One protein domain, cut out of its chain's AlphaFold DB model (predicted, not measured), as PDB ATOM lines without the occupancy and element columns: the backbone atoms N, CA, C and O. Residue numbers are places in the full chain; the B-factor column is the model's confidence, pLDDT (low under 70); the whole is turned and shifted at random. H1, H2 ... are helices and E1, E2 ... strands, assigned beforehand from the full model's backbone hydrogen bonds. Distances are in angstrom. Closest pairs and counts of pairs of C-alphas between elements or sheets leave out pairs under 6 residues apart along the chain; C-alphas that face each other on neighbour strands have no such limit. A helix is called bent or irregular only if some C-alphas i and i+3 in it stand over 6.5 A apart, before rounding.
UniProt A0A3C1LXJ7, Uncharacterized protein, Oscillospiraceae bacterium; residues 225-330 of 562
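What this domain is: This is residues 225 to 330 of the 562 residues of an uncharacterized protein of Oscillospiraceae bacterium (UniProt A0A3C1LXJ7). Two antiparallel sheets stand partly face to face, E5-E4-E3-E7 and E1-E2-E6, and the single helix H1 fills the gap on the side where their edge strands E5 and E6 lie. On the other side E1 comes near E3 and E7. The printed part has 106 residues, with order E1 E2 E3 E4 E5 H1 E6 E7, and is mostly strand. It is compact, with a radius of gyration of the C-alphas of 13.1 A, and elongated, spanning 39 by 25 by 23 A.

Where its parts are: The larger sheet holds E5, residues 271 to 278, 20.0 A; E4, 261 to 268, 23.4 A; E3, 249 to 256, 23.3 A; and E7, 322 to 326, ending at C-alpha 326 (124.102, 184.959, 165.460). The smaller holds E1, 225 to 229, beginning at C-alpha 225 (120.757, 192.825, 162.135); E2, 235 to 241, 17.2 A; and E6, 306 to 310. H1 is residues 280 to 290, 15.4 A.

How they stand to each other: E3, E4 and E5 form a meander, each strand the antiparallel neighbour of the one before. N 266 and O 273 of E4 and E5 are 2.9 A apart, N 252 and O 265 of E3 and E4 2.9 A, and N 251 and O 325 of E3 and E7 2.8 A. H1 is on this sheet, two layers, helix over one face, at a height of 9.4 A. H1 is also on the sheet E1 E2 E6, again two layers, at a height of 8.4 A, over E6 and along the strands at 15 degrees on the local plane. The closest C-alphas of H1 and E6, Ala 284 and Ala 308, are 5.0 A apart. N 226 and O 239 of the hairpin E1 and E2 are 2.8 A apart; N 238 and O 309 of E2 and E6, 2.8 A. H1 is irregular, with C-alphas 281 and 284 7.5 A apart, and 5 of 7 O i to N i+4 pairs within hydrogen-bond range.

The domain as a whole: The C-alphas farthest apart, Asp 258 and Gly 297, are 40.4 A apart. The links H1 to E6 and E6 to E7 are long. The printed part has no cut, and no printed residue is under 70.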
ATOM      1  N   ARG A 225     121.786 192.343 161.217       94.12
ATOM      2  CA  ARG A 225     120.757 192.825 162.135       94.12
ATOM      3  C   ARG A 225     120.434 191.794 163.209       94.12
ATOM      4  O   ARG A 225     120.679 190.607 163.034       94.12
ATOM      5  N   PHE A 226     119.840 192.230 164.308       96.25
ATOM      6  CA  PHE A 226     119.296 191.334 165.322       96.25
ATOM      7  C   PHE A 226     117.990 191.902 165.865       96.25
ATOM      8  O   PHE A 226     117.984 192.994 166.430       96.25
ATOM      9  N   VAL A 227     116.882 191.187 165.671       97.69
ATOM     10  CA  VAL A 227     115.551 191.659 166.073       97.69
ATOM     11  C   VAL A 227     115.240 191.173 167.486       97.69
ATOM     12  O   VAL A 227     115.192 189.974 167.748       97.69
ATOM     13  N   LEU A 228     115.006 192.118 168.391       98.31
ATOM     14  CA  LEU A 228     114.480 191.867 169.725       98.31
ATOM     15  C   LEU A 228     112.965 191.648 169.614       98.31
ATOM     16  O   LEU A 228     112.257 192.527 169.122       98.31
ATOM     17  N   THR A 229     112.470 190.496 170.067       98.38
ATOM     18  CA  THR A 229     111.049 190.112 169.994       98.38
ATOM     19  C   THR A 229     110.453 189.822 171.367       98.38
ATOM     20  O   THR A 229     111.167 189.359 172.252       98.38
ATOM     21  N   ASP A 230     109.150 190.058 171.545       97.75
ATOM     22  CA  ASP A 230     108.404 189.605 172.730       97.75
ATOM     23  C   ASP A 230     108.097 188.088 172.687       97.75
ATOM     24  O   ASP A 230     108.494 187.367 171.766       97.75
ATOM     25  N   GLU A 231     107.357 187.598 173.684       96.50
ATOM     26  CA  GLU A 231     106.907 186.199 173.781       96.50
ATOM     27  C   GLU A 231     105.919 185.775 172.676       96.50
ATOM     28  O   GLU A 231     105.762 184.581 172.423       96.50
ATOM     29  N   ASN A 232     105.289 186.729 171.981       96.94
ATOM     30  CA  ASN A 232     104.397 186.487 170.844       96.94
ATOM     31  C   ASN A 232     105.138 186.525 169.493       96.94
ATOM     32  O   ASN A 232     104.532 186.268 168.452       96.94
ATOM     33  N   GLY A 233     106.434 186.862 169.486       96.50
ATOM     34  CA  GLY A 233     107.215 187.104 168.271       96.50
ATOM     35  C   GLY A 233     107.046 188.510 167.678       96.50
ATOM     36  O   GLY A 233     107.534 188.764 166.576       96.50
ATOM     37  N   THR A 234     106.388 189.436 168.382       97.44
ATOM     38  CA  THR A 234     106.269 190.846 167.986       97.44
ATOM     39  C   THR A 234     107.644 191.501 168.021       97.44
ATOM     40  O   THR A 234     108.315 191.472 169.051       97.44
ATOM     41  N   ALA A 235     108.071 192.122 166.921       98.06
ATOM     42  CA  ALA A 235     109.330 192.860 166.871       98.06
ATOM     43  C   ALA A 235     109.242 194.155 167.702       98.06
ATOM     44  O   ALA A 235     108.419 195.023 167.428       98.06
ATOM     45  N   LEU A 236     110.108 194.280 168.709       98.44
ATOM     46  CA  LEU A 236     110.168 195.418 169.633       98.44
ATOM     47  C   LEU A 236     111.231 196.433 169.208       98.44
ATOM     48  O   LEU A 236     111.003 197.641 169.216       98.44
ATOM     49  N   ALA A 237     112.400 195.935 168.817       98.44
ATOM     50  CA  ALA A 237     113.523 196.738 168.359       98.44
ATOM     51  C   ALA A 237     114.449 195.907 167.464       98.44
ATOM     52  O   ALA A 237     114.392 194.680 167.449       98.44
ATOM     53  N   GLU A 238     115.335 196.573 166.740       97.75
ATOM     54  CA  GLU A 238     116.353 195.962 165.893       97.75
ATOM     55  C   GLU A 238     117.716 196.570 166.216       97.75
ATOM     56  O   GLU A 238     117.878 197.790 166.223       97.75
ATOM     57  N   LEU A 239     118.703 195.712 166.467       97.69
ATOM     58  CA  LEU A 239     120.112 196.080 166.501       97.69
ATOM     59  C   LEU A 239     120.661 196.012 165.076       97.69
ATOM     60  O   LEU A 239     120.445 195.013 164.395       97.69
ATOM     61  N   ILE A 240     121.382 197.038 164.638       95.50
ATOM     62  CA  ILE A 240     121.976 197.128 163.299       95.50
ATOM     63  C   ILE A 240     123.496 197.209 163.452       95.50
ATOM     64  O   ILE A 240     124.003 198.078 164.164       95.50
ATOM     65  N   PHE A 241     124.220 196.313 162.777       94.88
ATOM     66  CA  PHE A 241     125.676 196.194 162.850       94.88
ATOM     67  C   PHE A 241     126.318 196.672 161.551       94.88
ATOM     68  O   PHE A 241     126.318 195.977 160.540       94.88
ATOM     69  N   ASN A 242     126.899 197.867 161.573       92.88
ATOM     70  CA  ASN A 242     127.429 198.554 160.400       92.88
ATOM     71  C   ASN A 242     128.929 198.274 160.168       92.88
ATOM     72  O   ASN A 242     129.757 199.189 160.109       92.88
ATOM     73  N   CYS A 243     129.302 196.999 160.070       91.25
ATOM     74  CA  CYS A 243     130.671 196.573 159.773       91.25
ATOM     75  C   CYS A 243     130.715 195.361 158.833       91.25
ATOM     76  O   CYS A 243     129.691 194.895 158.349       91.25
ATOM     77  N   VAL A 244     131.927 194.875 158.565       88.50
ATOM     78  CA  VAL A 244     132.189 193.595 157.889       88.50
ATOM     79  C   VAL A 244     132.503 192.513 158.928       88.50
ATOM     80  O   VAL A 244     132.843 192.848 160.062       88.50
ATOM     81  N   GLY A 245     132.452 191.237 158.539       88.31
ATOM     82  CA  GLY A 245     132.807 190.116 159.424       88.31
ATOM     83  C   GLY A 245     131.714 189.728 160.424       88.31
ATOM     84  O   GLY A 245     132.003 189.104 161.441       88.31
ATOM     85  N   ASN A 246     130.458 190.105 160.163       89.94
ATOM     86  CA  ASN A 246     129.346 189.870 161.088       89.94
ATOM     87  C   ASN A 246     128.986 188.389 161.296       89.94
ATOM     88  O   ASN A 246     128.187 188.076 162.172       89.94
ATOM     89  N   ASP A 247     129.625 187.479 160.561       87.38
ATOM     90  CA  ASP A 247     129.604 186.037 160.795       87.38
ATOM     91  C   ASP A 247     130.280 185.632 162.125       87.38
ATOM     92  O   ASP A 247     130.177 184.483 162.558       87.38
ATOM     93  N   GLU A 248     130.922 186.586 162.809       91.06
ATOM     94  CA  GLU A 248     131.413 186.462 164.186       91.06
ATOM     95  C   GLU A 248     130.585 187.260 165.224       91.06
ATOM     96  O   GLU A 248     130.978 187.304 166.394       91.06
ATOM     97  N   THR A 249     129.454 187.870 164.832       94.12
ATOM     98  CA  THR A 249     128.573 188.677 165.705       94.12
ATOM     99  C   THR A 249     127.435 187.837 166.295       94.12
ATOM    100  O   THR A 249     126.598 187.307 165.566       94.12
ATOM    101  N   TYR A 250     127.358 187.773 167.625       96.31
ATOM    102  CA  TYR A 250     126.326 187.054 168.379       96.31
ATOM    103  C   TYR A 250     125.707 187.949 169.451       96.31
ATOM    104  O   TYR A 250     126.399 188.751 170.076       96.31
ATOM    105  N   VAL A 251     124.415 187.770 169.713       98.00
ATOM    106  CA  VAL A 251     123.658 188.534 170.706       98.00
ATOM    107  C   VAL A 251     122.969 187.582 171.678       98.00
ATOM    108  O   VAL A 251     122.367 186.594 171.267       98.00
ATOM    109  N   MET A 252     123.071 187.881 172.972       98.50
ATOM    110  CA  MET A 252     122.363 187.203 174.059       98.50
ATOM    111  C   MET A 252     121.498 188.217 174.813       98.50
ATOM    112  O   MET A 252     121.984 189.279 175.208       98.50
ATOM    113  N   VAL A 253     120.241 187.855 175.058       98.56
ATOM    114  CA  VAL A 253     119.241 188.653 175.779       98.56
ATOM    115  C   VAL A 253     118.838 187.899 177.042       98.56
ATOM    116  O   VAL A 253     118.500 186.722 176.963       98.56
ATOM    117  N   ASN A 254     118.839 188.555 178.202       98.19
ATOM    118  CA  ASN A 254     118.291 187.971 179.431       98.19
ATOM    119  C   ASN A 254     117.208 188.897 179.991       98.19
ATOM    120  O   ASN A 254     117.515 189.959 180.527       98.19
ATOM    121  N   LYS A 255     115.947 188.492 179.842       97.19
ATOM    122  CA  LYS A 255     114.764 189.162 180.390       97.19
ATOM    123  C   LYS A 255     114.787 189.116 181.921       97.19
ATOM    124  O   LYS A 255     115.143 188.086 182.495       97.19
ATOM    125  N   ASN A 256     114.393 190.206 182.571       95.25
ATOM    126  CA  ASN A 256     114.268 190.312 184.022       95.25
ATOM    127  C   ASN A 256     112.919 190.957 184.380       95.25
ATOM    128  O   ASN A 256     112.816 192.168 184.595       95.25
ATOM    129  N   ASP A 257     111.881 190.118 184.402       87.62
ATOM    130  CA  ASP A 257     110.488 190.520 184.622       87.62
ATOM    131  C   ASP A 257     110.272 191.238 185.961       87.62
ATOM    132  O   ASP A 257     109.638 192.291 185.991       87.62
ATOM    133  N   ASP A 258     110.878 190.739 187.045       90.00
ATOM    134  CA  ASP A 258     110.775 191.323 188.395       90.00
ATOM    135  C   ASP A 258     111.291 192.774 188.472       90.00
ATOM    136  O   ASP A 258     110.969 193.507 189.409       90.00
ATOM    137  N   GLN A 259     112.118 193.188 187.506       89.94
ATOM    138  CA  GLN A 259     112.729 194.516 187.435       89.94
ATOM    139  C   GLN A 259     112.248 195.346 186.236       89.94
ATOM    140  O   GLN A 259     112.758 196.448 186.040       89.94
ATOM    141  N   GLY A 260     111.315 194.841 185.419       95.62
ATOM    142  CA  GLY A 260     110.841 195.544 184.223       95.62
ATOM    143  C   GLY A 260     111.958 195.876 183.223       95.62
ATOM    144  O   GLY A 260     111.922 196.931 182.593       95.62
ATOM    145  N   CYS A 261     112.987 195.028 183.110       97.94
ATOM    146  CA  CYS A 261     114.164 195.305 182.281       97.94
ATOM    147  C   CYS A 261     114.758 194.040 181.635       97.94
ATOM    148  O   CYS A 261     114.271 192.925 181.827       97.94
ATOM    149  N   PHE A 262     115.818 194.203 180.843       98.50
ATOM    150  CA  PHE A 262     116.580 193.101 180.253       98.50
ATOM    151  C   PHE A 262     118.081 193.413 180.185       98.50
ATOM    152  O   PHE A 262     118.492 194.565 180.080       98.50
ATOM    153  N   ASP A 263     118.917 192.382 180.196       98.50
ATOM    154  CA  ASP A 263     120.340 192.497 179.879       98.50
ATOM    155  C   ASP A 263     120.589 192.169 178.406       98.50
ATOM    156  O   ASP A 263     120.027 191.208 177.873       98.50
ATOM    157  N   LEU A 264     121.520 192.892 177.784       98.50
ATOM    158  CA  LEU A 264     121.996 192.641 176.426       98.50
ATOM    159  C   LEU A 264     123.502 192.375 176.445       98.50
ATOM    160  O   LEU A 264     124.264 193.166 176.992       98.50
ATOM    161  N   ASN A 265     123.947 191.284 175.821       98.44
ATOM    162  CA  ASN A 265     125.370 190.981 175.667       98.44
ATOM    163  C   ASN A 265     125.656 190.754 174.180       98.44
ATOM    164  O   ASN A 265     125.116 189.829 173.572       98.44
ATOM    165  N   ILE A 266     126.475 191.624 173.594       98.25
ATOM    166  CA  ILE A 266     126.877 191.579 172.187       98.25
ATOM    167  C   ILE A 266     128.316 191.085 172.128       98.25
ATOM    168  O   ILE A 266     129.222 191.729 172.652       98.25
ATOM    169  N   LYS A 267     128.533 189.962 171.452       97.44
ATOM    170  CA  LYS A 267     129.842 189.347 171.267       97.44
ATOM    171  C   LYS A 267     130.273 189.453 169.810       97.44
ATOM    172  O   LYS A 267     129.512 189.090 168.921       97.44
ATOM    173  N   TYR A 268     131.506 189.892 169.583       94.25
ATOM    174  CA  TYR A 268     132.149 189.925 168.270       94.25
ATOM    175  C   TYR A 268     133.529 189.272 168.359       94.25
ATOM    176  O   TYR A 268     134.462 189.822 168.956       94.25
ATOM    177  N   GLY A 269     133.650 188.057 167.818       90.88
ATOM    178  CA  GLY A 269     134.859 187.240 167.916       90.88
ATOM    179  C   GLY A 269     135.272 186.973 169.374       90.88
ATOM    180  O   GLY A 269     134.704 186.113 170.054       90.88
ATOM    181  N   LYS A 270     136.281 187.711 169.861       92.62
ATOM    182  CA  LYS A 270     136.791 187.652 171.250       92.62
ATOM    183  C   LYS A 270     136.347 188.815 172.144       92.62
ATOM    184  O   LYS A 270     136.627 188.776 173.338       92.62
ATOM    185  N   THR A 271     135.713 189.840 171.583       96.12
ATOM    186  CA  THR A 271     135.257 191.027 172.316       96.12
ATOM    187  C   THR A 271     133.802 190.845 172.731       96.12
ATOM    188  O   THR A 271     133.014 190.280 171.973       96.12
ATOM    189  N   GLU A 272     133.437 191.332 173.912       97.69
ATOM    190  CA  GLU A 272     132.072 191.274 174.436       97.69
ATOM    191  C   GLU A 272     131.689 192.619 175.064       97.69
ATOM    192  O   GLU A 272     132.488 193.233 175.773       97.69
ATOM    193  N   TYR A 273     130.470 193.071 174.782       98.06
ATOM    194  CA  TYR A 273     129.863 194.295 175.294       98.06
ATOM    195  C   TYR A 273     128.606 193.911 176.073       98.06
ATOM    196  O   TYR A 273     127.636 193.444 175.478       98.06
ATOM    197  N   ALA A 274     128.626 194.093 177.393       98.12
ATOM    198  CA  ALA A 274     127.528 193.738 178.287       98.12
ATOM    199  C   ALA A 274     126.840 195.002 178.820       98.12
ATOM    200  O   ALA A 274     127.463 195.799 179.519       98.12
ATOM    201  N   LEU A 275     125.555 195.160 178.510       98.44
ATOM    202  CA  LEU A 275     124.700 196.247 178.972       98.44
ATOM    203  C   LEU A 275     123.657 195.656 179.924       98.44
ATOM    204  O   LEU A 275     122.936 194.720 179.572       98.44
ATOM    205  N   LYS A 276     123.615 196.179 181.151       98.19
ATOM    206  CA  LYS A 276     122.792 195.654 182.252       98.19
ATOM    207  C   LYS A 276     121.564 196.509 182.520       98.19
ATOM    208  O   LYS A 276     121.693 197.732 182.489       98.19
ATOM    209  N   SER A 277     120.428 195.882 182.825       97.69
ATOM    210  CA  SER A 277     119.168 196.559 183.185       97.69
ATOM    211  C   SER A 277     118.733 197.621 182.157       97.69
ATOM    212  O   SER A 277     118.583 198.801 182.476       97.69
ATOM    213  N   LEU A 278     118.595 197.213 180.897       98.38
ATOM    214  CA  LEU A 278     118.039 198.018 179.808       98.38
ATOM    215  C   LEU A 278     116.508 197.994 179.813       98.38
ATOM    216  O   LEU A 278     115.882 196.989 180.140       98.38
ATOM    217  N   THR A 279     115.923 199.088 179.345       98.31
ATOM    218  CA  THR A 279     114.528 199.186 178.894       98.31
ATOM    219  C   THR A 279     114.522 199.475 177.390       98.31
ATOM    220  O   THR A 279     115.564 199.835 176.837       98.31
ATOM    221  N   LEU A 280     113.377 199.356 176.706       98.25
ATOM    222  CA  LEU A 280     113.295 199.785 175.301       98.25
ATOM    223  C   LEU A 280     113.591 201.288 175.160       98.25
ATOM    224  O   LEU A 280     114.355 201.674 174.281       98.25
ATOM    225  N   ASP A 281     113.076 202.104 176.082       97.94
ATOM    226  CA  ASP A 281     113.327 203.551 176.163       97.94
ATOM    227  C   ASP A 281     114.830 203.898 176.234       97.94
ATOM    228  O   ASP A 281     115.328 204.737 175.488       97.94
ATOM    229  N   THR A 282     115.598 203.180 177.062       98.25
ATOM    230  CA  THR A 282     117.036 203.453 177.263       98.25
ATOM    231  C   THR A 282     117.964 202.755 176.262       98.25
ATOM    232  O   THR A 282     119.161 203.053 176.226       98.25
ATOM    233  N   LEU A 283     117.452 201.831 175.439       98.44
ATOM    234  CA  LEU A 283     118.253 200.936 174.595       98.44
ATOM    235  C   LEU A 283     119.189 201.681 173.632       98.44
ATOM    236  O   LEU A 283     120.379 201.366 173.560       98.44
ATOM    237  N   ALA A 284     118.664 202.654 172.883       97.25
ATOM    238  CA  ALA A 284     119.420 203.349 171.840       97.25
ATOM    239  C   ALA A 284     120.528 204.244 172.422       97.25
ATOM    240  O   ALA A 284     121.683 204.154 171.996       97.25
ATOM    241  N   ASP A 285     120.198 205.044 173.438       97.75
ATOM    242  CA  ASP A 285     121.139 205.958 174.092       97.75
ATOM    243  C   ASP A 285     122.259 205.208 174.818       97.75
ATOM    244  O   ASP A 285     123.426 205.618 174.769       97.75
ATOM    245  N   ARG A 286     121.941 204.071 175.447       98.12
ATOM    246  CA  ARG A 286     122.934 203.239 176.139       98.12
ATOM    247  C   ARG A 286     123.817 202.455 175.177       98.12
ATOM    248  O   ARG A 286     125.023 202.400 175.392       98.12
ATOM    249  N   ILE A 287     123.288 201.956 174.058       97.50
ATOM    250  CA  ILE A 287     124.130 201.421 172.971       97.50
ATOM    251  C   ILE A 287     125.089 202.494 172.450       97.50
ATOM    252  O   ILE A 287     126.286 202.239 172.327       97.50
ATOM    253  N   ASN A 288     124.593 203.708 172.202       95.56
ATOM    254  CA  ASN A 288     125.416 204.798 171.695       95.56
ATOM    255  C   ASN A 288     126.520 205.220 172.685       95.56
ATOM    256  O   ASN A 288     127.654 205.462 172.275       95.56
ATOM    257  N   SER A 289     126.222 205.288 173.984       96.31
ATOM    258  CA  SER A 289     127.167 205.763 175.005       96.31
ATOM    259  C   SER A 289     128.108 204.680 175.556       96.31
ATOM    260  O   SER A 289     129.293 204.960 175.734       96.31
ATOM    261  N   GLU A 290     127.636 203.449 175.776       97.50
ATOM    262  CA  GLU A 290     128.409 202.377 176.431       97.50
ATOM    263  C   GLU A 290     129.182 201.485 175.438       97.50
ATOM    264  O   GLU A 290     130.251 200.973 175.779       97.50
ATOM    265  N   ILE A 291     128.716 201.319 174.190       96.94
ATOM    266  CA  ILE A 291     129.424 200.489 173.198       96.94
ATOM    267  C   ILE A 291     130.516 201.302 172.496       96.94
ATOM    268  O   ILE A 291     130.265 202.156 171.644       96.94
ATOM    269  N   SER A 292     131.773 200.993 172.808       95.75
ATOM    270  CA  SER A 292     132.963 201.620 172.211       95.75
ATOM    271  C   SER A 292     133.376 201.043 170.847       95.75
ATOM    272  O   SER A 292     134.398 201.447 170.293       95.75
ATOM    273  N   TRP A 293     132.605 200.104 170.284       95.94
ATOM    274  CA  TRP A 293     132.922 199.452 169.010       95.94
ATOM    275  C   TRP A 293     132.825 200.421 167.824       95.94
ATOM    276  O   TRP A 293     131.738 200.881 167.460       95.94
ATOM    277  N   THR A 294     133.966 200.680 167.184       94.88
ATOM    278  CA  THR A 294     134.066 201.466 165.950       94.88
ATOM    279  C   THR A 294     134.701 200.676 164.804       94.88
ATOM    280  O   THR A 294     135.438 199.710 165.010       94.88
ATOM    281  N   TYR A 295     134.405 201.090 163.572       92.25
ATOM    282  CA  TYR A 295     134.949 200.529 162.337       92.25
ATOM    283  C   TYR A 295     135.088 201.631 161.282       92.25
ATOM    284  O   TYR A 295     134.122 202.323 160.975       92.25
ATOM    285  N   TYR A 296     136.271 201.788 160.672       89.25
ATOM    286  CA  TYR A 296     136.526 202.872 159.705       89.25
ATOM    287  C   TYR A 296     135.559 202.854 158.504       89.25
ATOM    288  O   TYR A 296     135.178 203.908 157.985       89.25
ATOM    289  N   GLY A 297     135.132 201.654 158.099       87.81
ATOM    290  CA  GLY A 297     134.169 201.419 157.028       87.81
ATOM    291  C   GLY A 297     132.705 201.556 157.444       87.81
ATOM    292  O   GLY A 297     131.837 201.277 156.626       87.81
ATOM    293  N   SER A 298     132.404 201.963 158.679       91.06
ATOM    294  CA  SER A 298     131.035 202.297 159.076       91.06
ATOM    295  C   SER A 298     130.555 203.557 158.326       91.06
ATOM    296  O   SER A 298     131.341 204.500 158.148       91.06
ATOM    297  N   PRO A 299     129.285 203.609 157.878       87.88
ATOM    298  CA  PRO A 299     128.662 204.803 157.316       87.88
ATOM    299  C   PRO A 299     128.326 205.864 158.372       87.88
ATOM    300  O   PRO A 299     128.007 206.993 158.007       87.88
ATOM    301  N   LEU A 300     128.381 205.524 159.664       89.06
ATOM    302  CA  LEU A 300     128.014 206.434 160.744       89.06
ATOM    303  C   LEU A 300     129.082 207.515 160.942       89.06
ATOM    304  O   LEU A 300     130.279 207.268 160.767       89.06
ATOM    305  N   ALA A 301     128.646 208.723 161.307       82.62
ATOM    306  CA  ALA A 301     129.502 209.911 161.363       82.62
ATOM    307  C   ALA A 301     130.675 209.775 162.354       82.62
ATOM    308  O   ALA A 301     131.770 210.265 162.089       82.62
ATOM    309  N   ASP A 302     130.456 209.067 163.460       90.06
ATOM    310  CA  ASP A 302     131.428 208.763 164.516       90.06
ATOM    311  C   ASP A 302     132.066 207.367 164.377       90.06
ATOM    312  O   ASP A 302     132.813 206.919 165.248       90.06
ATOM    313  N   LYS A 303     131.778 206.674 163.269       92.62
ATOM    314  CA  LYS A 303     132.273 205.334 162.941       92.62
ATOM    315  C   LYS A 303     131.852 204.222 163.903       92.62
ATOM    316  O   LYS A 303     132.457 203.150 163.856       92.62
ATOM    317  N   LYS A 304     130.805 204.411 164.718       94.88
ATOM    318  CA  LYS A 304     130.195 203.327 165.513       94.88
ATOM    319  C   LYS A 304     129.766 202.156 164.633       94.88
ATOM    320  O   LYS A 304     129.417 202.334 163.466       94.88
ATOM    321  N   VAL A 305     129.778 200.951 165.195       95.12
ATOM    322  CA  VAL A 305     129.238 199.760 164.519       95.12
ATOM    323  C   VAL A 305     127.768 199.550 164.860       95.12
ATOM    324  O   VAL A 305     126.955 199.378 163.954       95.12
ATOM    325  N   VAL A 306     127.431 199.568 166.149       96.31
ATOM    326  CA  VAL A 306     126.109 199.169 166.647       96.31
ATOM    327  C   VAL A 306     125.175 200.373 166.739       96.31
ATOM    328  O   VAL A 306     125.535 201.401 167.308       96.31
ATOM    329  N   GLN A 307     123.957 200.216 166.231       96.19
ATOM    330  CA  GLN A 307     122.811 201.085 166.508       96.19
ATOM    331  C   GLN A 307     121.629 200.239 166.971       96.19
ATOM    332  O   GLN A 307     121.565 199.054 166.647       96.19
ATOM    333  N   ALA A 308     120.672 200.852 167.664       97.44
ATOM    334  CA  ALA A 308     119.349 200.273 167.869       97.44
ATOM    335  C   ALA A 308     118.267 201.165 167.261       97.44
ATOM    336  O   ALA A 308     118.354 202.393 167.310       97.44
ATOM    337  N   ARG A 309     117.236 200.526 166.712       97.00
ATOM    338  CA  ARG A 309     116.026 201.150 166.180       97.00
ATOM    339  C   ARG A 309     114.816 200.519 166.854       97.00
ATOM    340  O   ARG A 309     114.650 199.306 166.785       97.00
ATOM    341  N   LEU A 310     113.969 201.330 167.482       98.00
ATOM    342  CA  LEU A 310     112.693 200.862 168.023       98.00
ATOM    343  C   LEU A 310     111.714 200.548 166.884       98.00
ATOM    344  O   LEU A 310     111.689 201.243 165.868       98.00
ATOM    345  N   LEU A 311     110.939 199.480 167.065       97.81
ATOM    346  CA  LEU A 311     109.919 198.985 166.135       97.81
ATOM    347  C   LEU A 311     108.512 198.961 166.766       97.81
ATOM    348  O   LEU A 311     107.540 198.656 166.082       97.81
ATOM    349  N   THR A 312     108.405 199.318 168.050       97.25
ATOM    350  CA  THR A 312     107.155 199.464 168.808       97.25
ATOM    351  C   THR A 312     107.085 200.837 169.478       97.25
ATOM    352  O   THR A 312     108.113 201.415 169.831       97.25
ATOM    353  N   GLU A 313     105.867 201.341 169.684       96.69
ATOM    354  CA  GLU A 313     105.591 202.521 170.519       96.69
ATOM    355  C   GLU A 313     105.380 202.147 171.999       96.69
ATOM    356  O   GLU A 313     105.459 203.007 172.873       96.69
ATOM    357  N   ASN A 314     105.123 200.868 172.302       97.12
ATOM    358  CA  ASN A 314     104.941 200.390 173.672       97.12
ATOM    359  C   ASN A 314     106.293 199.999 174.289       97.12
ATOM    360  O   ASN A 314     106.803 198.903 174.047       97.12
ATOM    361  N   LEU A 315     106.859 200.913 175.080       96.88
ATOM    362  CA  LEU A 315     108.196 200.793 175.674       96.88
ATOM    363  C   LEU A 315     108.248 199.925 176.944       96.88
ATOM    364  O   LEU A 315     109.344 199.564 177.371       96.88
ATOM    365  N   ASP A 316     107.089 199.552 177.499       95.38
ATOM    366  CA  ASP A 316     106.966 198.666 178.667       95.38
ATOM    367  C   ASP A 316     107.112 197.174 178.293       95.38
ATOM    368  O   ASP A 316     107.160 196.301 179.161       95.38
ATOM    369  N   LEU A 317     107.170 196.854 176.993       96.81
ATOM    370  CA  LEU A 317     107.373 195.490 176.505       96.81
ATOM    371  C   LEU A 317     108.821 195.035 176.714       96.81
ATOM    372  O   LEU A 317     109.772 195.759 176.421       96.81
ATOM    373  N   LEU A 318     108.990 193.785 177.145       97.88
ATOM    374  CA  LEU A 318     110.302 193.170 177.329       97.88
ATOM    375  C   LEU A 318     110.600 192.137 176.238       97.88
ATOM    376  O   LEU A 318     109.729 191.324 175.913       97.88
ATOM    377  N   PRO A 319     111.834 192.109 175.703       97.94
ATOM    378  CA  PRO A 319     112.244 191.062 174.789       97.94
ATOM    379  C   PRO A 319     112.384 189.724 175.519       97.94
ATOM    380  O   PRO A 319     112.796 189.661 176.679       97.94
ATOM    381  N   VAL A 320     112.064 188.635 174.823       97.81
ATOM    382  CA  VAL A 320     112.223 187.271 175.329       97.81
ATOM    383  C   VAL A 320     113.704 186.947 175.556       97.81
ATOM    384  O   VAL A 320     114.575 187.378 174.799       97.81
ATOM    385  N   SER A 321     114.006 186.164 176.596       97.94
ATOM    386  CA  SER A 321     115.364 185.667 176.836       97.94
ATOM    387  C   SER A 321     115.839 184.782 175.684       97.94
ATOM    388  O   SER A 321     115.158 183.836 175.289       97.94
ATOM    389  N   GLN A 322     117.040 185.052 175.183       96.62
ATOM    390  CA  GLN A 322     117.677 184.326 174.088       96.62
ATOM    391  C   GLN A 322     119.144 184.084 174.444       96.62
ATOM    392  O   GLN A 322     119.857 185.010 174.825       96.62
ATOM    393  N   GLN A 323     119.608 182.840 174.307       95.25
ATOM    394  CA  GLN A 323     121.043 182.526 174.343       95.25
ATOM    395  C   GLN A 323     121.761 183.171 173.148       95.25
ATOM    396  O   GLN A 323     121.100 183.708 172.267       95.25
ATOM    397  N   TYR A 324     123.096 183.103 173.094       95.50
ATOM    398  CA  TYR A 324     123.872 183.647 171.971       95.50
ATOM    399  C   TYR A 324     123.386 183.125 170.610       95.50
ATOM    400  O   TYR A 324     123.731 182.019 170.192       95.50
ATOM    401  N   LEU A 325     122.627 183.963 169.910       94.94
ATOM    402  CA  LEU A 325     122.180 183.760 168.540       94.94
ATOM    403  C   LEU A 325     122.991 184.675 167.623       94.94
ATOM    404  O   LEU A 325     123.319 185.804 167.987       94.94
ATOM    405  N   MET A 326     123.362 184.173 166.447       92.25
ATOM    406  CA  MET A 326     124.102 184.959 165.460       92.25
ATOM    407  C   MET A 326     123.212 186.087 164.922       92.25
ATOM    408  O   MET A 326     122.008 185.895 164.751       92.25
ATOM    409  N   ALA A 327     123.798 187.249 164.636       92.94
ATOM    410  CA  ALA A 327     123.091 188.303 163.918       92.94
ATOM    411  C   ALA A 327     122.701 187.828 162.502       92.94
ATOM    412  O   ALA A 327     123.480 187.163 161.820       92.94
ATOM    413  N   GLU A 328     121.493 188.169 162.056       90.56
ATOM    414  CA  GLU A 328     120.985 187.837 160.726       90.56
ATOM    415  C   GLU A 328     121.706 188.675 159.667       90.56
ATOM    416  O   GLU A 328     121.805 189.902 159.759       90.56
ATOM    417  N   ASN A 329     122.204 188.008 158.635       87.44
ATOM    418  CA  ASN A 329     123.045 188.626 157.625       87.44
ATOM    419  C   ASN A 329     122.209 189.400 156.613       87.44
ATOM    420  O   ASN A 329     121.270 188.860 156.029       87.44
ATOM    421  N   THR A 330     122.577 190.652 156.333       89.25
ATOM    422  CA  THR A 330     121.931 191.363 155.225       89.25
ATOM    423  C   THR A 330     122.441 190.797 153.901       89.25
ATOM    424  O   THR A 330     123.636 190.842 153.613       89.25
TER     425      THR A 330